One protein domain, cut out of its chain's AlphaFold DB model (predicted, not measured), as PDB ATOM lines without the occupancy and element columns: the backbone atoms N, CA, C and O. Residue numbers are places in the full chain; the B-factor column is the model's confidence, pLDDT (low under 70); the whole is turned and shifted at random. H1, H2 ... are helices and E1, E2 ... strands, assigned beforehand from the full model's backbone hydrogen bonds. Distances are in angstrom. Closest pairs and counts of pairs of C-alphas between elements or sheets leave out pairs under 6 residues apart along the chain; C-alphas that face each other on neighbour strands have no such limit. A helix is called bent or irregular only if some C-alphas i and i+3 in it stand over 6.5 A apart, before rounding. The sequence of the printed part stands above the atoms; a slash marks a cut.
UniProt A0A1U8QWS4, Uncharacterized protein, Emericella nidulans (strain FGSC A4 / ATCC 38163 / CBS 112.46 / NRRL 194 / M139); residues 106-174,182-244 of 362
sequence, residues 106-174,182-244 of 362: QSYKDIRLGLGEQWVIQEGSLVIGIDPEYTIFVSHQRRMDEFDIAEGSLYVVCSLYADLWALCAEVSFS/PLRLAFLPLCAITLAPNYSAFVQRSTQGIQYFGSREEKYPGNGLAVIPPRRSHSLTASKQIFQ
ATOM      1  N   GLN A 106     -59.042  47.245  62.933       87.56
ATOM      2  CA  GLN A 106     -58.033  46.420  62.265       87.56
ATOM      3  C   GLN A 106     -56.620  46.922  62.594       87.56
ATOM      4  O   GLN A 106     -55.694  46.135  62.784       87.56
ATOM      5  N   SER A 107     -56.461  48.243  62.650       88.81
ATOM      6  CA  SER A 107     -55.184  48.905  62.867       88.81
ATOM      7  C   SER A 107     -55.390  50.328  63.406       88.81
ATOM      8  O   SER A 107     -56.485  50.892  63.318       88.81
ATOM      9  N   TYR A 108     -54.350  50.904  64.004       91.44
ATOM     10  CA  TYR A 108     -54.360  52.229  64.617       91.44
ATOM     11  C   TYR A 108     -53.026  52.936  64.372       91.44
ATOM     12  O   TYR A 108     -51.973  52.432  64.763       91.44
ATOM     13  N   LYS A 109     -53.050  54.113  63.736       90.62
ATOM     14  CA  LYS A 109     -51.840  54.925  63.564       90.62
ATOM     15  C   LYS A 109     -51.343  55.387  64.932       90.62
ATOM     16  O   LYS A 109     -52.100  55.997  65.684       90.62
ATOM     17  N   ASP A 110     -50.070  55.135  65.226       89.94
ATOM     18  CA  ASP A 110     -49.452  55.609  66.463       89.94
ATOM     19  C   ASP A 110     -49.503  57.154  66.512       89.94
ATOM     20  O   ASP A 110     -49.139  57.843  65.558       89.94
ATOM     21  N   ILE A 111     -50.007  57.718  67.610       86.50
ATOM     22  CA  ILE A 111     -50.124  59.173  67.786       86.50
ATOM     23  C   ILE A 111     -48.813  59.849  68.203       86.50
ATOM     24  O   ILE A 111     -48.710  61.070  68.108       86.50
ATOM     25  N   ARG A 112     -47.802  59.088  68.642       88.88
ATOM     26  CA  ARG A 112     -46.488  59.628  69.049       88.88
ATOM     27  C   ARG A 112     -45.498  59.726  67.889       88.88
ATOM     28  O   ARG A 112     -44.283  59.755  68.095       88.88
ATOM     29  N   LEU A 113     -46.010  59.736  66.668       84.50
ATOM     30  CA  LEU A 113     -45.210  59.771  65.457       84.50
ATOM     31  C   LEU A 113     -44.708  61.170  65.135       84.50
ATOM     32  O   LEU A 113     -45.415  62.163  65.304       84.50
ATOM     33  N   GLY A 114     -43.469  61.220  64.662       80.44
ATOM     34  CA  GLY A 114     -42.871  62.404  64.070       80.44
ATOM     35  C   GLY A 114     -43.466  62.720  62.696       80.44
ATOM     36  O   GLY A 114     -44.165  61.915  62.071       80.44
ATOM     37  N   LEU A 115     -43.158  63.916  62.200       77.62
ATOM     38  CA  LEU A 115     -43.556  64.347  60.862       77.62
ATOM     39  C   LEU A 115     -43.003  63.385  59.798       77.62
ATOM     40  O   LEU A 115     -41.805  63.127  59.736       77.62
ATOM     41  N   GLY A 116     -43.891  62.860  58.953       79.31
ATOM     42  CA  GLY A 116     -43.555  61.903  57.893       79.31
ATOM     43  C   GLY A 116     -43.606  60.425  58.303       79.31
ATOM     44  O   GLY A 116     -43.726  59.578  57.423       79.31
ATOM     45  N   GLU A 117     -43.606  60.095  59.597       81.56
ATOM     46  CA  GLU A 117     -43.694  58.704  60.059       81.56
ATOM     47  C   GLU A 117     -45.121  58.129  59.885       81.56
ATOM     48  O   GLU A 117     -46.140  58.814  60.064       81.56
ATOM     49  N   GLN A 118     -45.199  56.841  59.526       85.62
ATOM     50  CA  GLN A 118     -46.447  56.133  59.194       85.62
ATOM     51  C   GLN A 118     -46.551  54.758  59.878       85.62
ATOM     52  O   GLN A 118     -47.108  53.824  59.310       85.62
ATOM     53  N   TRP A 119     -46.002  54.606  61.087       86.31
ATOM     54  CA  TRP A 119     -46.142  53.356  61.837       86.31
ATOM     55  C   TRP A 119     -47.592  53.127  62.303       86.31
ATOM     56  O   TRP A 119     -48.312  54.063  62.665       86.31
ATOM     57  N   VAL A 120     -48.026  51.868  62.308       91.19
ATOM     58  CA  VAL A 120     -49.408  51.487  62.623       91.19
ATOM     59  C   VAL A 120     -49.411  50.273  63.549       91.19
ATOM     60  O   VAL A 120     -48.825  49.242  63.233       91.19
ATOM     61  N   ILE A 121     -50.068  50.406  64.700       92.44
ATOM     62  CA  ILE A 121     -50.319  49.319  65.646       92.44
ATOM     63  C   ILE A 121     -51.437  48.443  65.078       92.44
ATOM     64  O   ILE A 121     -52.497  48.944  64.712       92.44
ATOM     65  N   GLN A 122     -51.217  47.135  65.031       92.31
ATOM     66  CA  GLN A 122     -52.191  46.126  64.599       92.31
ATOM     67  C   GLN A 122     -52.110  44.874  65.485       92.31
ATOM     68  O   GLN A 122     -51.192  44.738  66.297       92.31
ATOM     69  N   GLU A 123     -53.049  43.944  65.346       90.12
ATOM     70  CA  GLU A 123     -53.011  42.672  66.084       90.12
ATOM     71  C   GLU A 123     -51.719  41.889  65.769       90.12
ATOM     72  O   GLU A 123     -51.237  41.881  64.638       90.12
ATOM     73  N   GLY A 124     -51.106  41.294  66.796       87.31
ATOM     74  CA  GLY A 124     -49.772  40.687  66.739       87.31
ATOM     75  C   GLY A 124     -48.593  41.660  66.908       87.31
ATOM     76  O   GLY A 124     -47.459  41.200  67.015       87.31
ATOM     77  N   SER A 125     -48.818  42.979  66.967       91.25
ATOM     78  CA  SER A 125     -47.725  43.953  67.142       91.25
ATOM     79  C   SER A 125     -47.061  43.842  68.514       91.25
ATOM     80  O   SER A 125     -47.751  43.789  69.535       91.25
ATOM     81  N   LEU A 126     -45.727  43.906  68.538       94.12
ATOM     82  CA  LEU A 126     -44.950  44.126  69.756       94.12
ATOM     83  C   LEU A 126     -44.936  45.625  70.088       94.12
ATOM     84  O   LEU A 126     -44.437  46.448  69.313       94.12
ATOM     85  N   VAL A 127     -45.480  45.966  71.251       95.38
ATOM     86  CA  VAL A 127     -45.581  47.335  71.762       95.38
ATOM     87  C   VAL A 127     -44.901  47.453  73.124       95.38
ATOM     88  O   VAL A 127     -44.748  46.469  73.846       95.38
ATOM     89  N   ILE A 128     -44.478  48.666  73.463       95.06
ATOM     90  CA  ILE A 128     -43.729  48.993  74.677       95.06
ATOM     91  C   ILE A 128     -44.498  50.054  75.461       95.06
ATOM     92  O   ILE A 128     -44.931  51.055  74.881       95.06
ATOM     93  N   GLY A 129     -44.663  49.837  76.765       94.62
ATOM     94  CA  GLY A 129     -45.176  50.840  77.696       94.62
ATOM     95  C   GLY A 129     -44.249  52.051  77.754       94.62
ATOM     96  O   GLY A 129     -43.036  51.904  77.904       94.62
ATOM     97  N   ILE A 130     -44.814  53.248  77.611       93.38
ATOM     98  CA  ILE A 130     -44.088  54.506  77.847       93.38
ATOM     99  C   ILE A 130     -44.252  54.933  79.310       93.38
ATOM    100  O   ILE A 130     -45.124  54.414  80.007       93.38
ATOM    101  N   ASP A 131     -43.430  55.876  79.773       90.81
ATOM    102  CA  ASP A 131     -43.554  56.410  81.132       90.81
ATOM    103  C   ASP A 131     -44.975  56.987  81.378       90.81
ATOM    104  O   ASP A 131     -45.511  57.699  80.514       90.81
ATOM    105  N   PRO A 132     -45.612  56.690  82.530       89.81
ATOM    106  CA  PRO A 132     -46.896  57.267  82.920       89.81
ATOM    107  C   PRO A 132     -46.987  58.799  82.859       89.81
ATOM    108  O   PRO A 132     -48.096  59.306  82.696       89.81
ATOM    109  N   GLU A 133     -45.881  59.552  82.921       90.19
ATOM    110  CA  GLU A 133     -45.878  61.014  82.739       90.19
ATOM    111  C   GLU A 133     -46.488  61.447  81.392       90.19
ATOM    112  O   GLU A 133     -47.096  62.514  81.295       90.19
ATOM    113  N   TYR A 134     -46.416  60.589  80.368       89.31
ATOM    114  CA  TYR A 134     -46.990  60.827  79.042       89.31
ATOM    115  C   TYR A 134     -48.477  60.433  78.924       89.31
ATOM    116  O   TYR A 134     -49.072  60.610  77.858       89.31
ATOM    117  N   THR A 135     -49.112  59.906  79.980       90.31
ATOM    118  CA  THR A 135     -50.530  59.497  79.959       90.31
ATOM    119  C   THR A 135     -51.295  59.981  81.192       90.31
ATOM    120  O   THR A 135     -51.105  59.498  82.306       90.31
ATOM    121  N   ILE A 136     -52.246  60.894  80.992       88.38
ATOM    122  CA  ILE A 136     -53.017  61.510  82.081       88.38
ATOM    123  C   ILE A 136     -54.219  60.627  82.446       88.38
ATOM    124  O   ILE A 136     -55.293  60.716  81.844       88.38
ATOM    125  N   PHE A 137     -54.061  59.790  83.470       83.12
ATOM    126  CA  PHE A 137     -55.154  58.997  84.038       83.12
ATOM    127  C   PHE A 137     -56.052  59.852  84.945       83.12
ATOM    128  O   PHE A 137     -55.744  60.093  86.107       83.12
ATOM    129  N   VAL A 138     -57.199  60.287  84.410       73.56
ATOM    130  CA  VAL A 138     -58.181  61.134  85.123       73.56
ATOM    131  C   VAL A 138     -58.869  60.402  86.292       73.56
ATOM    132  O   VAL A 138     -59.363  61.039  87.217       73.56
ATOM    133  N   SER A 139     -58.904  59.067  86.279       66.88
ATOM    134  CA  SER A 139     -59.468  58.246  87.357       66.88
ATOM    135  C   SER A 139     -58.371  57.617  88.217       66.88
ATOM    136  O   SER A 139     -57.616  56.777  87.730       66.88
ATOM    137  N   HIS A 140     -58.343  57.933  89.514       59.16
ATOM    138  CA  HIS A 140     -57.394  57.333  90.465       59.16
ATOM    139  C   HIS A 140     -57.642  55.838  90.750       59.16
ATOM    140  O   HIS A 140     -56.759  55.157  91.267       59.16
ATOM    141  N   GLN A 141     -58.825  55.312  90.419       71.56
ATOM    142  CA  GLN A 141     -59.190  53.919  90.667       71.56
ATOM    143  C   GLN A 141     -59.020  53.074  89.395       71.56
ATOM    144  O   GLN A 141     -59.925  52.987  88.564       71.56
ATOM    145  N   ARG A 142     -57.836  52.465  89.245       77.81
ATOM    146  CA  ARG A 142     -57.524  51.495  88.179       77.81
ATOM    147  C   ARG A 142     -58.373  50.230  88.336       77.81
ATOM    148  O   ARG A 142     -58.655  49.806  89.458       77.81
ATOM    149  N   ARG A 143     -58.763  49.605  87.221       84.38
ATOM    150  CA  ARG A 143     -59.513  48.338  87.232       84.38
ATOM    151  C   ARG A 143     -58.592  47.115  87.227       84.38
ATOM    152  O   ARG A 143     -57.450  47.183  86.792       84.38
ATOM    153  N   MET A 144     -59.113  45.974  87.683       85.81
ATOM    154  CA  MET A 144     -58.359  44.709  87.747       85.81
ATOM    155  C   MET A 144     -58.031  44.119  86.366       85.81
ATOM    156  O   MET A 144     -57.118  43.309  86.247       85.81
ATOM    157  N   ASP A 145     -58.762  44.530  85.329       90.00
ATOM    158  CA  ASP A 145     -58.556  44.128  83.938       90.00
ATOM    159  C   ASP A 145     -57.637  45.087  83.160       90.00
ATOM    160  O   ASP A 145     -57.548  44.990  81.938       90.00
ATOM    161  N   GLU A 146     -56.980  46.030  83.838       92.56
ATOM    162  CA  GLU A 146     -56.070  47.020  83.257       92.56
ATOM    163  C   GLU A 146     -54.641  46.773  83.752       92.56
ATOM    164  O   GLU A 146     -54.410  46.450  84.920       92.56
ATOM    165  N   PHE A 147     -53.658  46.914  82.863       91.12
ATOM    166  CA  PHE A 147     -52.257  46.753  83.250       91.12
ATOM    167  C   PHE A 147     -51.766  47.903  84.137       91.12
ATOM    168  O   PHE A 147     -52.177  49.056  83.992       91.12
ATOM    169  N   ASP A 148     -50.809  47.588  85.014       90.00
ATOM    170  CA  ASP A 148     -49.910  48.611  85.538       90.00
ATOM    171  C   ASP A 148     -48.881  48.933  84.454       90.00
ATOM    172  O   ASP A 148     -48.165  48.038  83.997       90.00
ATOM    173  N   ILE A 149     -48.868  50.179  83.991       88.56
ATOM    174  CA  ILE A 149     -48.010  50.600  82.887       88.56
ATOM    175  C   ILE A 149     -46.697  51.074  83.488       88.56
ATOM    176  O   ILE A 149     -46.642  52.131  84.113       88.56
ATOM    177  N   ALA A 150     -45.652  50.281  83.292       88.88
ATOM    178  CA  ALA A 150     -44.285  50.681  83.579       88.88
ATOM    179  C   ALA A 150     -43.557  51.011  82.271       88.88
ATOM    180  O   ALA A 150     -43.799  50.382  81.234       88.88
ATOM    181  N   GLU A 151     -42.649  51.985  82.337       90.94
ATOM    182  CA  GLU A 151     -41.752  52.305  81.231       90.94
ATOM    183  C   GLU A 151     -40.955  51.051  80.816       90.94
ATOM    184  O   GLU A 151     -40.395  50.341  81.653       90.94
ATOM    185  N   GLY A 152     -40.904  50.763  79.514       87.75
ATOM    186  CA  GLY A 152     -40.111  49.665  78.959       87.75
ATOM    187  C   GLY A 152     -40.752  48.277  79.058       87.75
ATOM    188  O   GLY A 152     -40.207  47.329  78.487       87.75
ATOM    189  N   SER A 153     -41.908  48.127  79.717       91.88
ATOM    190  CA  SER A 153     -42.655  46.861  79.719       91.88
ATOM    191  C   SER A 153     -43.100  46.482  78.307       91.88
ATOM    192  O   SER A 153     -43.633  47.312  77.569       91.88
ATOM    193  N   LEU A 154     -42.894  45.219  77.929       92.81
ATOM    194  CA  LEU A 154     -43.233  44.702  76.604       92.81
ATOM    195  C   LEU A 154     -44.587  43.993  76.607       92.81
ATOM    196  O   LEU A 154     -44.874  43.172  77.479       92.81
ATOM    197  N   TYR A 155     -45.378  44.247  75.568       94.44
ATOM    198  CA  TYR A 155     -46.683  43.630  75.380       94.44
ATOM    199  C   TYR A 155     -46.902  43.214  73.920       94.44
ATOM    200  O   TYR A 155     -46.435  43.875  72.993       94.44
ATOM    201  N   VAL A 156     -47.668  42.144  73.706       94.00
ATOM    202  CA  VAL A 156     -48.193  41.763  72.386       94.00
ATOM    203  C   VAL A 156     -49.650  42.193  72.297       94.00
ATOM    204  O   VAL A 156     -50.453  41.837  73.159       94.00
ATOM    205  N   VAL A 157     -50.006  42.933  71.247       94.75
ATOM    206  CA  VAL A 157     -51.394  43.328  70.975       94.75
ATOM    207  C   VAL A 157     -52.198  42.111  70.520       94.75
ATOM    208  O   VAL A 157     -51.936  41.551  69.457       94.75
ATOM    209  N   CYS A 158     -53.201  41.713  71.299       92.56
ATOM    210  CA  CYS A 158     -54.087  40.591  70.987       92.56
ATOM    211  C   CYS A 158     -55.295  41.034  70.150       92.56
ATOM    212  O   CYS A 158     -55.627  40.372  69.172       92.56
ATOM    213  N   SER A 159     -55.928  42.149  70.539       93.12
ATOM    214  CA  SER A 159     -57.120  42.715  69.886       93.12
ATOM    215  C   SER A 159     -57.152  44.237  70.034       93.12
ATOM    216  O   SER A 159     -56.802  44.746  71.101       93.12
ATOM    217  N   LEU A 160     -57.638  44.964  69.023       93.38
ATOM    218  CA  LEU A 160     -57.823  46.424  69.075       93.38
ATOM    219  C   LEU A 160     -59.304  46.823  69.073       93.38
ATOM    220  O   LEU A 160     -60.093  46.300  68.287       93.38
ATOM    221  N   TYR A 161     -59.684  47.796  69.904       94.06
ATOM    222  CA  TYR A 161     -61.073  48.228  70.081       94.06
ATOM    223  C   TYR A 161     -61.298  49.685  69.670       94.06
ATOM    224  O   TYR A 161     -60.414  50.538  69.758       94.06
ATOM    225  N   ALA A 162     -62.520  49.975  69.220       90.88
ATOM    226  CA  ALA A 162     -62.923  51.276  68.687       90.88
ATOM    227  C   ALA A 162     -62.990  52.403  69.732       90.88
ATOM    228  O   ALA A 162     -63.133  53.566  69.377       90.88
ATOM    229  N   ASP A 163     -62.855  52.089  71.018       92.69
ATOM    230  CA  ASP A 163     -62.633  53.068  72.083       92.69
ATOM    231  C   ASP A 163     -61.145  53.425  72.268       92.69
ATOM    232  O   ASP A 163     -60.827  54.145  73.201       92.69
ATOM    233  N   LEU A 164     -60.250  52.985  71.372       94.25
ATOM    234  CA  LEU A 164     -58.786  53.169  71.404       94.25
ATOM    235  C   LEU A 164     -58.075  52.470  72.575       94.25
ATOM    236  O   LEU A 164     -57.025  52.914  73.048       94.25
ATOM    237  N   TRP A 165     -58.628  51.341  73.008       95.56
ATOM    238  CA  TRP A 165     -57.977  50.416  73.928       95.56
ATOM    239  C   TRP A 165     -57.592  49.124  73.205       95.56
ATOM    240  O   TRP A 165     -58.240  48.701  72.246       95.56
ATOM    241  N   ALA A 166     -56.529  48.486  73.677       96.19
ATOM    242  CA  ALA A 166     -56.044  47.198  73.210       96.19
ATOM    243  C   ALA A 166     -56.186  46.159  74.323       96.19
ATOM    244  O   ALA A 166     -55.890  46.456  75.479       96.19
ATOM    245  N   LEU A 167     -56.597  44.939  73.975       95.56
ATOM    246  CA  LEU A 167     -56.309  43.765  74.796       95.56
ATOM    247  C   LEU A 167     -54.880  43.338  74.475       95.56
ATOM    248  O   LEU A 167     -54.570  43.101  73.306       95.56
ATOM    249  N   CYS A 168     -54.042  43.197  75.493       95.06
ATOM    250  CA  CYS A 168     -52.641  42.833  75.333       95.06
ATOM    251  C   CYS A 168     -52.258  41.649  76.223       95.06
ATOM    252  O   CYS A 168     -52.865  41.427  77.270       95.06
ATOM    253  N   ALA A 169     -51.221  40.920  75.815       92.38
ATOM    254  CA  ALA A 169     -50.510  39.955  76.647       92.38
ATOM    255  C   ALA A 169     -49.166  40.548  77.089       92.38
ATOM    256  O   ALA A 169     -48.421  41.056  76.250       92.38
ATOM    257  N   GLU A 170     -48.845  40.485  78.380       91.06
ATOM    258  CA  GLU A 170     -47.550  40.930  78.913       91.06
ATOM    259  C   GLU A 170     -46.451  39.903  78.625       91.06
ATOM    260  O   GLU A 170     -46.626  38.700  78.833       91.06
ATOM    261  N   VAL A 171     -45.306  40.388  78.145       87.12
ATOM    262  CA  VAL A 171     -44.138  39.569  77.814       87.12
ATOM    263  C   VAL A 171     -43.188  39.579  79.008       87.12
ATOM    264  O   VAL A 171     -42.343  40.464  79.152       87.12
ATOM    265  N   SER A 172     -43.324  38.590  79.890       76.69
ATOM    266  CA  SER A 172     -42.437  38.424  81.041       76.69
ATOM    267  C   SER A 172     -41.163  37.656  80.667       76.69
ATOM    268  O   SER A 172     -41.199  36.511  80.222       76.69
ATOM    269  N   PHE A 173     -40.000  38.271  80.900       66.50
ATOM    270  CA  PHE A 173     -38.693  37.608  80.745       66.50
ATOM    271  C   PHE A 173     -38.252  36.815  81.982       66.50
ATOM    272  O   PHE A 173     -37.308  36.029  81.913       66.50
ATOM    273  N   SER A 174     -38.922  37.022  83.117       60.62
ATOM    274  CA  SER A 174     -38.708  36.248  84.338       60.62
ATOM    275  C   SER A 174     -39.445  34.911  84.222       60.62
ATOM    276  O   SER A 174     -40.678  34.927  84.239       60.62
ATOM    277  N   PRO A 182     -50.608  31.155  82.964       60.81
ATOM    278  CA  PRO A 182     -51.118  31.438  81.635       60.81
ATOM    279  C   PRO A 182     -50.939  32.939  81.384       60.81
ATOM    280  O   PRO A 182     -51.297  33.756  82.227       60.81
ATOM    281  N   LEU A 183     -50.350  33.262  80.230       70.19
ATOM    282  CA  LEU A 183     -50.154  34.602  79.665       70.19
ATOM    283  C   LEU A 183     -51.052  35.672  80.302       70.19
ATOM    284  O   LEU A 183     -52.260  35.679  80.064       70.19
ATOM    285  N   ARG A 184     -50.460  36.578  81.092       85.75
ATOM    286  CA  ARG A 184     -51.215  37.652  81.742       85.75
ATOM    287  C   ARG A 184     -51.817  38.541  80.659       85.75
ATOM    288  O   ARG A 184     -51.088  39.178  79.901       85.75
ATOM    289  N   LEU A 185     -53.145  38.544  80.589       90.56
ATOM    290  CA  LEU A 185     -53.938  39.382  79.699       90.56
ATOM    291  C   LEU A 185     -54.534  40.534  80.501       90.56
ATOM    292  O   LEU A 185     -55.066  40.313  81.585       90.56
ATOM    293  N   ALA A 186     -54.484  41.738  79.945       93.25
ATOM    294  CA  ALA A 186     -55.208  42.907  80.439       93.25
ATOM    295  C   ALA A 186     -55.263  43.992  79.350       93.25
ATOM    296  O   ALA A 186     -54.674  43.865  78.271       93.25
ATOM    297  N   PHE A 187     -56.024  45.047  79.614       95.50
ATOM    298  CA  PHE A 187     -56.250  46.153  78.698       95.50
ATOM    299  C   PHE A 187     -55.243  47.292  78.889       95.50
ATOM    300  O   PHE A 187     -54.847  47.617  80.011       95.50
ATOM    301  N   LEU A 188     -54.866  47.921  77.772       95.25
ATOM    302  CA  LEU A 188     -53.989  49.092  77.695       95.25
ATOM    303  C   LEU A 188     -54.612  50.166  76.790       95.25
ATOM    304  O   LEU A 188     -55.123  49.824  75.720       95.25
ATOM    305  N   PRO A 189     -54.563  51.457  77.158       94.94
ATOM    306  CA  PRO A 189     -54.960  52.531  76.260       94.94
ATOM    307  C   PRO A 189     -53.857  52.768  75.223       94.94
ATOM    308  O   PRO A 189     -52.671  52.799  75.556       94.94
ATOM    309  N   LEU A 190     -54.223  52.977  73.956       94.31
ATOM    310  CA  LEU A 190     -53.244  53.070  72.862       94.31
ATOM    311  C   LEU A 190     -52.289  54.274  72.983       94.31
ATOM    312  O   LEU A 190     -51.151  54.210  72.516       94.31
ATOM    313  N   CYS A 191     -52.696  55.342  73.677       93.38
ATOM    314  CA  CYS A 191     -51.813  56.465  74.021       93.38
ATOM    315  C   CYS A 191     -50.653  56.100  74.966       93.38
ATOM    316  O   CYS A 191     -49.633  56.784  74.920       93.38
ATOM    317  N   ALA A 192     -50.742  55.004  75.728       94.06
ATOM    318  CA  ALA A 192     -49.721  54.593  76.699       94.06
ATOM    319  C   ALA A 192     -48.768  53.480  76.211       94.06
ATOM    320  O   ALA A 192     -47.835  53.108  76.919       94.06
ATOM    321  N   ILE A 193     -48.981  52.944  75.002       94.75
ATOM    322  CA  ILE A 193     -48.128  51.904  74.395       94.75
ATOM    323  C   ILE A 193     -47.688  52.250  72.972       94.75
ATOM    324  O   ILE A 193     -48.533  52.393  72.090       94.75
ATOM    325  N   THR A 194     -46.383  52.387  72.737       94.50
ATOM    326  CA  THR A 194     -45.784  52.704  71.423       94.50
ATOM    327  C   THR A 194     -45.268  51.448  70.729       94.50
ATOM    328  O   THR A 194     -44.997  50.443  71.381       94.50
ATOM    329  N   LEU A 195     -45.116  51.469  69.405       92.50
ATOM    330  CA  LEU A 195     -44.471  50.360  68.690       92.50
ATOM    331  C   LEU A 195     -43.001  50.227  69.094       92.50
ATOM    332  O   LEU A 195     -42.295  51.230  69.194       92.50
ATOM    333  N   ALA A 196     -42.509  48.994  69.250       91.00
ATOM    334  CA  ALA A 196     -41.113  48.760  69.628       91.00
ATOM    335  C   ALA A 196     -40.083  49.461  68.705       91.00
ATOM    336  O   ALA A 196     -39.183  50.112  69.237       91.00
ATOM    337  N   PRO A 197     -40.236  49.467  67.361       87.94
ATOM    338  CA  PRO A 197     -39.388  50.271  66.467       87.94
ATOM    339  C   PRO A 197     -39.457  51.797  66.663       87.94
ATOM    340  O   PRO A 197     -38.511  52.493  66.306       87.94
ATOM    341  N   ASN A 198     -40.555  52.333  67.210       89.00
ATOM    342  CA  ASN A 198     -40.756  53.772  67.437       89.00
ATOM    343  C   ASN A 198     -40.263  54.233  68.826       89.00
ATOM    344  O   ASN A 198     -40.111  55.431  69.060       89.00
ATOM    345  N   TYR A 199     -40.000  53.310  69.759       90.88
ATOM    346  CA  TYR A 199     -39.706  53.639  71.160       90.88
ATOM    347  C   TYR A 199     -38.504  54.580  71.332       90.88
ATOM    348  O   TYR A 199     -38.614  55.626  71.969       90.88
ATOM    349  N   SER A 200     -37.362  54.248  70.725       88.81
ATOM    350  CA  SER A 200     -36.138  55.055  70.828       88.81
ATOM    351  C   SER A 200     -36.295  56.445  70.205       88.81
ATOM    352  O   SER A 200     -35.840  57.431  70.784       88.81
ATOM    353  N   ALA A 201     -36.981  56.535  69.063       88.50
ATOM    354  CA  ALA A 201     -37.267  57.796  68.387       88.50
ATOM    355  C   ALA A 201     -38.210  58.684  69.218       88.50
ATOM    356  O   ALA A 201     -37.975  59.886  69.333       88.50
ATOM    357  N   PHE A 202     -39.227  58.098  69.857       89.75
ATOM    358  CA  PHE A 202     -40.107  58.800  70.791       89.75
ATOM    359  C   PHE A 202     -39.342  59.370  71.997       89.75
ATOM    360  O   PHE A 202     -39.438  60.571  72.244       89.75
ATOM    361  N   VAL A 203     -38.531  58.558  72.691       88.88
ATOM    362  CA  VAL A 203     -37.735  59.017  73.852       88.88
ATOM    363  C   VAL A 203     -36.726  60.101  73.453       88.88
ATOM    364  O   VAL A 203     -36.507  61.067  74.188       88.88
ATOM    365  N   GLN A 204     -36.129  60.002  72.261       88.00
ATOM    366  CA  GLN A 204     -35.261  61.057  71.740       88.00
ATOM    367  C   GLN A 204     -36.034  62.364  71.501       88.00
ATOM    368  O   GLN A 204     -35.549  63.433  71.871       88.00
ATOM    369  N   ARG A 205     -37.239  62.299  70.922       86.06
ATOM    370  CA  ARG A 205     -38.078  63.485  70.689       86.06
ATOM    371  C   ARG A 205     -38.567  64.125  71.988       86.06
ATOM    372  O   ARG A 205     -38.495  65.346  72.091       86.06
ATOM    373  N   SER A 206     -39.017  63.348  72.976       83.25
ATOM    374  CA  SER A 206     -39.486  63.901  74.257       83.25
ATOM    375  C   SER A 206     -38.356  64.598  75.020       83.25
ATOM    376  O   SER A 206     -38.493  65.755  75.423       83.25
ATOM    377  N   THR A 207     -37.190  63.954  75.130       81.88
ATOM    378  CA  THR A 207     -36.021  64.534  75.813       81.88
ATOM    379  C   THR A 207     -35.482  65.789  75.121       81.88
ATOM    380  O   THR A 207     -35.123  66.751  75.802       81.88
ATOM    381  N   GLN A 208     -35.466  65.833  73.783       74.31
ATOM    382  CA  GLN A 208     -35.074  67.029  73.025       74.31
ATOM    383  C   GLN A 208     -36.111  68.158  73.132       74.31
ATOM    384  O   GLN A 208     -35.729  69.312  73.340       74.31
ATOM    385  N   GLY A 209     -37.407  67.829  73.060       65.44
ATOM    386  CA  GLY A 209     -38.523  68.766  73.224       65.44
ATOM    387  C   GLY A 209     -38.447  69.542  74.540       65.44
ATOM    388  O   GLY A 209     -38.522  70.771  74.549       65.44
ATOM    389  N   ILE A 210     -38.205  68.826  75.642       64.44
ATOM    390  CA  ILE A 210     -38.088  69.394  76.994       64.44
ATOM    391  C   ILE A 210     -36.850  70.301  77.141       64.44
ATOM    392  O   ILE A 210     -36.908  71.303  77.852       64.44
ATOM    393  N   GLN A 211     -35.729  69.973  76.487       60.53
ATOM    394  CA  GLN A 211     -34.453  70.677  76.686       60.53
ATOM    395  C   GLN A 211     -34.253  71.909  75.793       60.53
ATOM    396  O   GLN A 211     -33.604  72.861  76.226       60.53
ATOM    397  N   TYR A 212     -34.766  71.903  74.558       53.50
ATOM    398  CA  TYR A 212     -34.401  72.909  73.548       53.50
ATOM    399  C   TYR A 212     -35.520  73.893  73.187       53.50
ATOM    400  O   TYR A 212     -35.224  75.015  72.768       53.50
ATOM    401  N   PHE A 213     -36.792  73.523  73.357       54.09
ATOM    402  CA  PHE A 213     -37.905  74.242  72.732       54.09
ATOM    403  C   PHE A 213     -38.824  74.934  73.742       54.09
ATOM    404  O   PHE A 213     -39.967  74.547  73.990       54.09
ATOM    405  N   GLY A 214     -38.335  76.052  74.285       55.88
ATOM    406  CA  GLY A 214     -39.176  76.995  75.022       55.88
ATOM    407  C   GLY A 214     -40.341  77.505  74.159       55.88
ATOM    408  O   GLY A 214     -40.107  78.123  73.125       55.88
ATOM    409  N   SER A 215     -41.571  77.219  74.605       56.69
ATOM    410  CA  SER A 215     -42.910  77.723  74.202       56.69
ATOM    411  C   SER A 215     -43.313  77.861  72.718       56.69
ATOM    412  O   SER A 215     -44.495  78.106  72.475       56.69
ATOM    413  N   ARG A 216     -42.412  77.718  71.740       59.38
ATOM    414  CA  ARG A 216     -42.629  78.166  70.350       59.38
ATOM    415  C   ARG A 216     -42.758  77.052  69.305       59.38
ATOM    416  O   ARG A 216     -43.136  77.353  68.178       59.38
ATOM    417  N   GLU A 217     -42.460  75.801  69.650       63.38
ATOM    418  CA  GLU A 217     -42.793  74.658  68.788       63.38
ATOM    419  C   GLU A 217     -44.262  74.243  68.919       63.38
ATOM    420  O   GLU A 217     -44.893  74.407  69.967       63.38
ATOM    421  N   GLU A 218     -44.791  73.657  67.845       65.38
ATOM    422  CA  GLU A 218     -46.093  72.995  67.851       65.38
ATOM    423  C   GLU A 218     -46.043  71.795  68.812       65.38
ATOM    424  O   GLU A 218     -45.234  70.882  68.657       65.38
ATOM    425  N   LYS A 219     -46.894  71.798  69.842       71.88
ATOM    426  CA  LYS A 219     -46.962  70.717  70.835       71.88
ATOM    427  C   LYS A 219     -47.908  69.618  70.350       71.88
ATOM    428  O   LYS A 219     -49.074  69.899  70.079       71.88
ATOM    429  N   TYR A 220     -47.429  68.378  70.277       78.88
ATOM    430  CA  TYR A 220     -48.217  67.208  69.870       78.88
ATOM    431  C   TYR A 220     -47.674  65.934  70.541       78.88
ATOM    432  O   TYR A 220     -46.511  65.906  70.928       78.88
ATOM    433  N   PRO A 221     -48.447  64.842  70.677       82.50
ATOM    434  CA  PRO A 221     -48.022  63.690  71.486       82.50
ATOM    435  C   PRO A 221     -46.670  63.069  71.087       82.50
ATOM    436  O   PRO A 221     -45.952  62.534  71.927       82.50
ATOM    437  N   GLY A 222     -46.277  63.188  69.814       82.25
ATOM    438  CA  GLY A 222     -44.977  62.736  69.308       82.25
ATOM    439  C   GLY A 222     -43.749  63.519  69.778       82.25
ATOM    440  O   GLY A 222     -42.644  63.018  69.571       82.25
ATOM    441  N   ASN A 223     -43.915  64.679  70.432       80.50
ATOM    442  CA  ASN A 223     -42.834  65.416  71.103       80.50
ATOM    443  C   ASN A 223     -42.852  65.312  72.640       80.50
ATOM    444  O   ASN A 223     -42.268  66.150  73.321       80.50
ATOM    445  N   GLY A 224     -43.469  64.258  73.189       82.00
ATOM    446  CA  GLY A 224     -43.484  63.998  74.636       82.00
ATOM    447  C   GLY A 224     -44.599  64.722  75.388       82.00
ATOM    448  O   GLY A 224     -44.498  64.951  76.588       82.00
ATOM    449  N   LEU A 225     -45.665  65.110  74.693       85.44
ATOM    450  CA  LEU A 225     -46.824  65.739  75.310       85.44
ATOM    451  C   LEU A 225     -47.804  64.691  75.840       85.44
ATOM    452  O   LEU A 225     -48.197  63.781  75.107       85.44
ATOM    453  N   ALA A 226     -48.218  64.845  77.096       88.56
ATOM    454  CA  ALA A 226     -49.102  63.899  77.756       88.56
ATOM    455  C   ALA A 226     -50.521  63.893  77.160       88.56
ATOM    456  O   ALA A 226     -51.060  64.937  76.786       88.56
ATOM    457  N   VAL A 227     -51.135  62.708  77.083       90.38
ATOM    458  CA  VAL A 227     -52.450  62.489  76.454       90.38
ATOM    459  C   VAL A 227     -53.429  61.866  77.442       90.38
ATOM    460  O   VAL A 227     -53.064  60.989  78.221       90.38
ATOM    461  N   ILE A 228     -54.690  62.294  77.396       90.94
ATOM    462  CA  ILE A 228     -55.775  61.708  78.191       90.94
ATOM    463  C   ILE A 228     -56.336  60.481  77.450       90.94
ATOM    464  O   ILE A 228     -56.831  60.636  76.324       90.94
ATOM    465  N   PRO A 229     -56.339  59.277  78.060       90.31
ATOM    466  CA  PRO A 229     -57.021  58.118  77.503       90.31
ATOM    467  C   PRO A 229     -58.520  58.381  77.288       90.31
ATOM    468  O   PRO A 229     -59.195  58.914  78.176       90.31
ATOM    469  N   PRO A 230     -59.091  57.970  76.148       89.31
ATOM    470  CA  PRO A 230     -60.533  57.995  75.945       89.31
ATOM    471  C   PRO A 230     -61.244  57.023  76.892       89.31
ATOM    472  O   PRO A 230     -60.709  55.981  77.285       89.31
ATOM    473  N   ARG A 231     -62.494  57.349  77.244       89.12
ATOM    474  CA  ARG A 231     -63.328  56.504  78.112       89.12
ATOM    475  C   ARG A 231     -63.607  55.153  77.447       89.12
ATOM    476  O   ARG A 231     -64.112  55.110  76.327       89.12
ATOM    477  N   ARG A 232     -63.356  54.065  78.182       89.56
ATOM    478  CA  ARG A 232     -63.662  52.689  77.760       89.56
ATOM    479  C   ARG A 232     -65.165  52.481  77.567       89.56
ATOM    480  O   ARG A 232     -65.951  52.803  78.457       89.56
ATOM    481  N   SER A 233     -65.545  51.871  76.449       89.38
ATOM    482  CA  SER A 233     -66.900  51.392  76.157       89.38
ATOM    483  C   SER A 233     -66.865  49.981  75.565       89.38
ATOM    484  O   SER A 233     -67.293  49.028  76.212       89.38
ATOM    485  N   HIS A 234     -66.308  49.817  74.365       88.69
ATOM    486  CA  HIS A 234     -66.287  48.539  73.646       88.69
ATOM    487  C   HIS A 234     -65.299  47.545  74.266       88.69
ATOM    488  O   HIS A 234     -65.649  46.381  74.473       88.69
ATOM    489  N   SER A 235     -64.112  48.018  74.658       90.88
ATOM    490  CA  SER A 235     -63.128  47.227  75.404       90.88
ATOM    491  C   SER A 235     -63.646  46.770  76.771       90.88
ATOM    492  O   SER A 235     -63.244  45.718  77.256       90.88
ATOM    493  N   LEU A 236     -64.565  47.522  77.392       90.69
ATOM    494  CA  LEU A 236     -65.167  47.148  78.672       90.69
ATOM    495  C   LEU A 236     -66.179  46.005  78.516       90.69
ATOM    496  O   LEU A 236     -66.201  45.092  79.336       90.69
ATOM    497  N   THR A 237     -66.989  46.012  77.455       89.56
ATOM    498  CA  THR A 237     -67.884  44.882  77.147       89.56
ATOM    499  C   THR A 237     -67.085  43.615  76.839       89.56
ATOM    500  O   THR A 237     -67.403  42.553  77.370       89.56
ATOM    501  N   ALA A 238     -66.007  43.731  76.054       88.50
ATOM    502  CA  ALA A 238     -65.104  42.614  75.788       88.50
ATOM    503  C   ALA A 238     -64.411  42.111  77.067       88.50
ATOM    504  O   ALA A 238     -64.337  40.909  77.289       88.50
ATOM    505  N   SER A 239     -63.971  43.019  77.943       89.75
ATOM    506  CA  SER A 239     -63.401  42.677  79.251       89.75
ATOM    507  C   SER A 239     -64.336  41.814  80.097       89.75
ATOM    508  O   SER A 239     -63.921  40.761  80.574       89.75
ATOM    509  N   LYS A 240     -65.621  42.181  80.204       89.19
ATOM    510  CA  LYS A 240     -66.611  41.354  80.913       89.19
ATOM    511  C   LYS A 240     -66.707  39.944  80.324       89.19
ATOM    512  O   LYS A 240     -66.721  38.976  81.068       89.19
ATOM    513  N   GLN A 241     -66.710  39.810  78.997       85.50
ATOM    514  CA  GLN A 241     -66.754  38.497  78.341       85.50
ATOM    515  C   GLN A 241     -65.488  37.659  78.594       85.50
ATOM    516  O   GLN A 241     -65.589  36.449  78.754       85.50
ATOM    517  N   ILE A 242     -64.314  38.296  78.646       82.56
ATOM    518  CA  ILE A 242     -63.011  37.628  78.803       82.56
ATOM    519  C   ILE A 242     -62.730  37.242  80.261       82.56
ATOM    520  O   ILE A 242     -62.212  36.160  80.514       82.56
ATOM    521  N   PHE A 243     -63.054  38.119  81.214       82.00
ATOM    522  CA  PHE A 243     -62.672  37.980  82.626       82.00
ATOM    523  C   PHE A 243     -63.835  37.611  83.564       82.00
ATOM    524  O   PHE A 243     -63.604  37.405  84.752       82.00
ATOM    525  N   GLN A 244     -65.079  37.554  83.068       75.19
ATOM    526  CA  GLN A 244     -66.272  37.180  83.854       75.19
ATOM    527  C   GLN A 244     -67.083  36.036  83.211       75.19
ATOM    528  O   GLN A 244     -68.160  35.699  83.701       75.19
TER     529      GLN A 244
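AT A GLANCE: This is residues 106 to 174 and 182 to 244 of the 362 residues of an uncharacterized protein of Emericella nidulans (strain FGSC A4 / ATCC 38163 / CBS 112.46 / NRRL 194 / M139) (UniProt A0A1U8QWS4). A strongly twisted five-stranded sheet, curled like part of a barrel, makes the body, with the small hairpin of E1 and E2 near E4 and E7; H2 packs on the sheet at one end of the long axis, and H1 runs outward from edge strand E7 toward the other end. Residues 211 to 216, of which 211 to 212 belong to H1, stick out at that end, and the long stretch of residues 213 to 233, with no named element, folds back to H2. The printed part has 132 residues, with strands E1 to E7 followed by helices H1 and H2; the sheet's order is E6, E5, E4, E3, E7, all antiparallel. The class is mixed, helices and strands, with 59 residues in named elements, under half. The whole is compact, with a radius of gyration of the C-alphas of 14.9 A, and its outline is elongated, 49 by 30 by 29 A.

HOW THE PARTS SIT: E1, residues 107 to 109, and E2, residues 120 to 122, form an antiparallel hairpin, with N 108 and O 121 within hydrogen-bond range at 2.8 A. The closest C-alphas of E2 and E4, residues 154 to 161, are those of Gln 122 and Val 157, 7.0 A apart. E3, residues 126 to 129, and E4 form a hairpin, with N 127 and O 155 at 2.9 A. E4 bends by 69 degrees at residue 158 and forms a hairpin with E5, residues 165 to 170, with N 158 and O 167 at 2.8 A. E3, E4 and E5 are a meander, each strand the antiparallel neighbour of the one before. E6, residues 185 to 189, is antiparallel to E5, with N 166 and O 188 at 2.8 A. E7, residues 193 to 195, is antiparallel to E3, with N 128 and O 194 at 2.8 A. H1, residues 196 to 212, is on the sheet over E7, at a height of 9.3 A, slantwise to the strands at 51 degrees on the local plane; with the sheet it makes two layers, a helix on one face. H2, residues 234 to 243, is on the sheet at a height of 9.2 A, along the strands at 10 degrees to E5 on the local plane; it is over E5 but only just not over E4, on which 2 of its C-alphas fall. The closest C-alphas of H2 and E5 are those of Ser 235 and Trp 165, 6.2 A apart. H1 and H2 are apart. In H2 every O i to N i+4 pair is within hydrogen-bond range, in H1 11 of 13.

IN THESE COORDINATES: E1 begins at C-alpha 107 (-55.184, 48.905, 62.867). E4 is 19.3 A long and E5 15.0 A. H1 is 25.4 A long and irregular, with C-alphas 197 and 200 7.2 A apart. H2, 14.3 A long, ends at C-alpha 243 (-62.672, 37.980, 82.626).

THE WHOLE: The two C-alphas farthest apart, those of Arg 216 and Gln 244, are 49.2 A apart. Residues 175 to 181 are not printed, and C-alphas 174 and 182 are 13.6 A apart across the cut. The links E3 to E4 and H1 to H2 are long. The mean pLDDT of the printed part is 85.3, with residues 139 to 140, 173 to 174, 182 and 209 to 218 under 70.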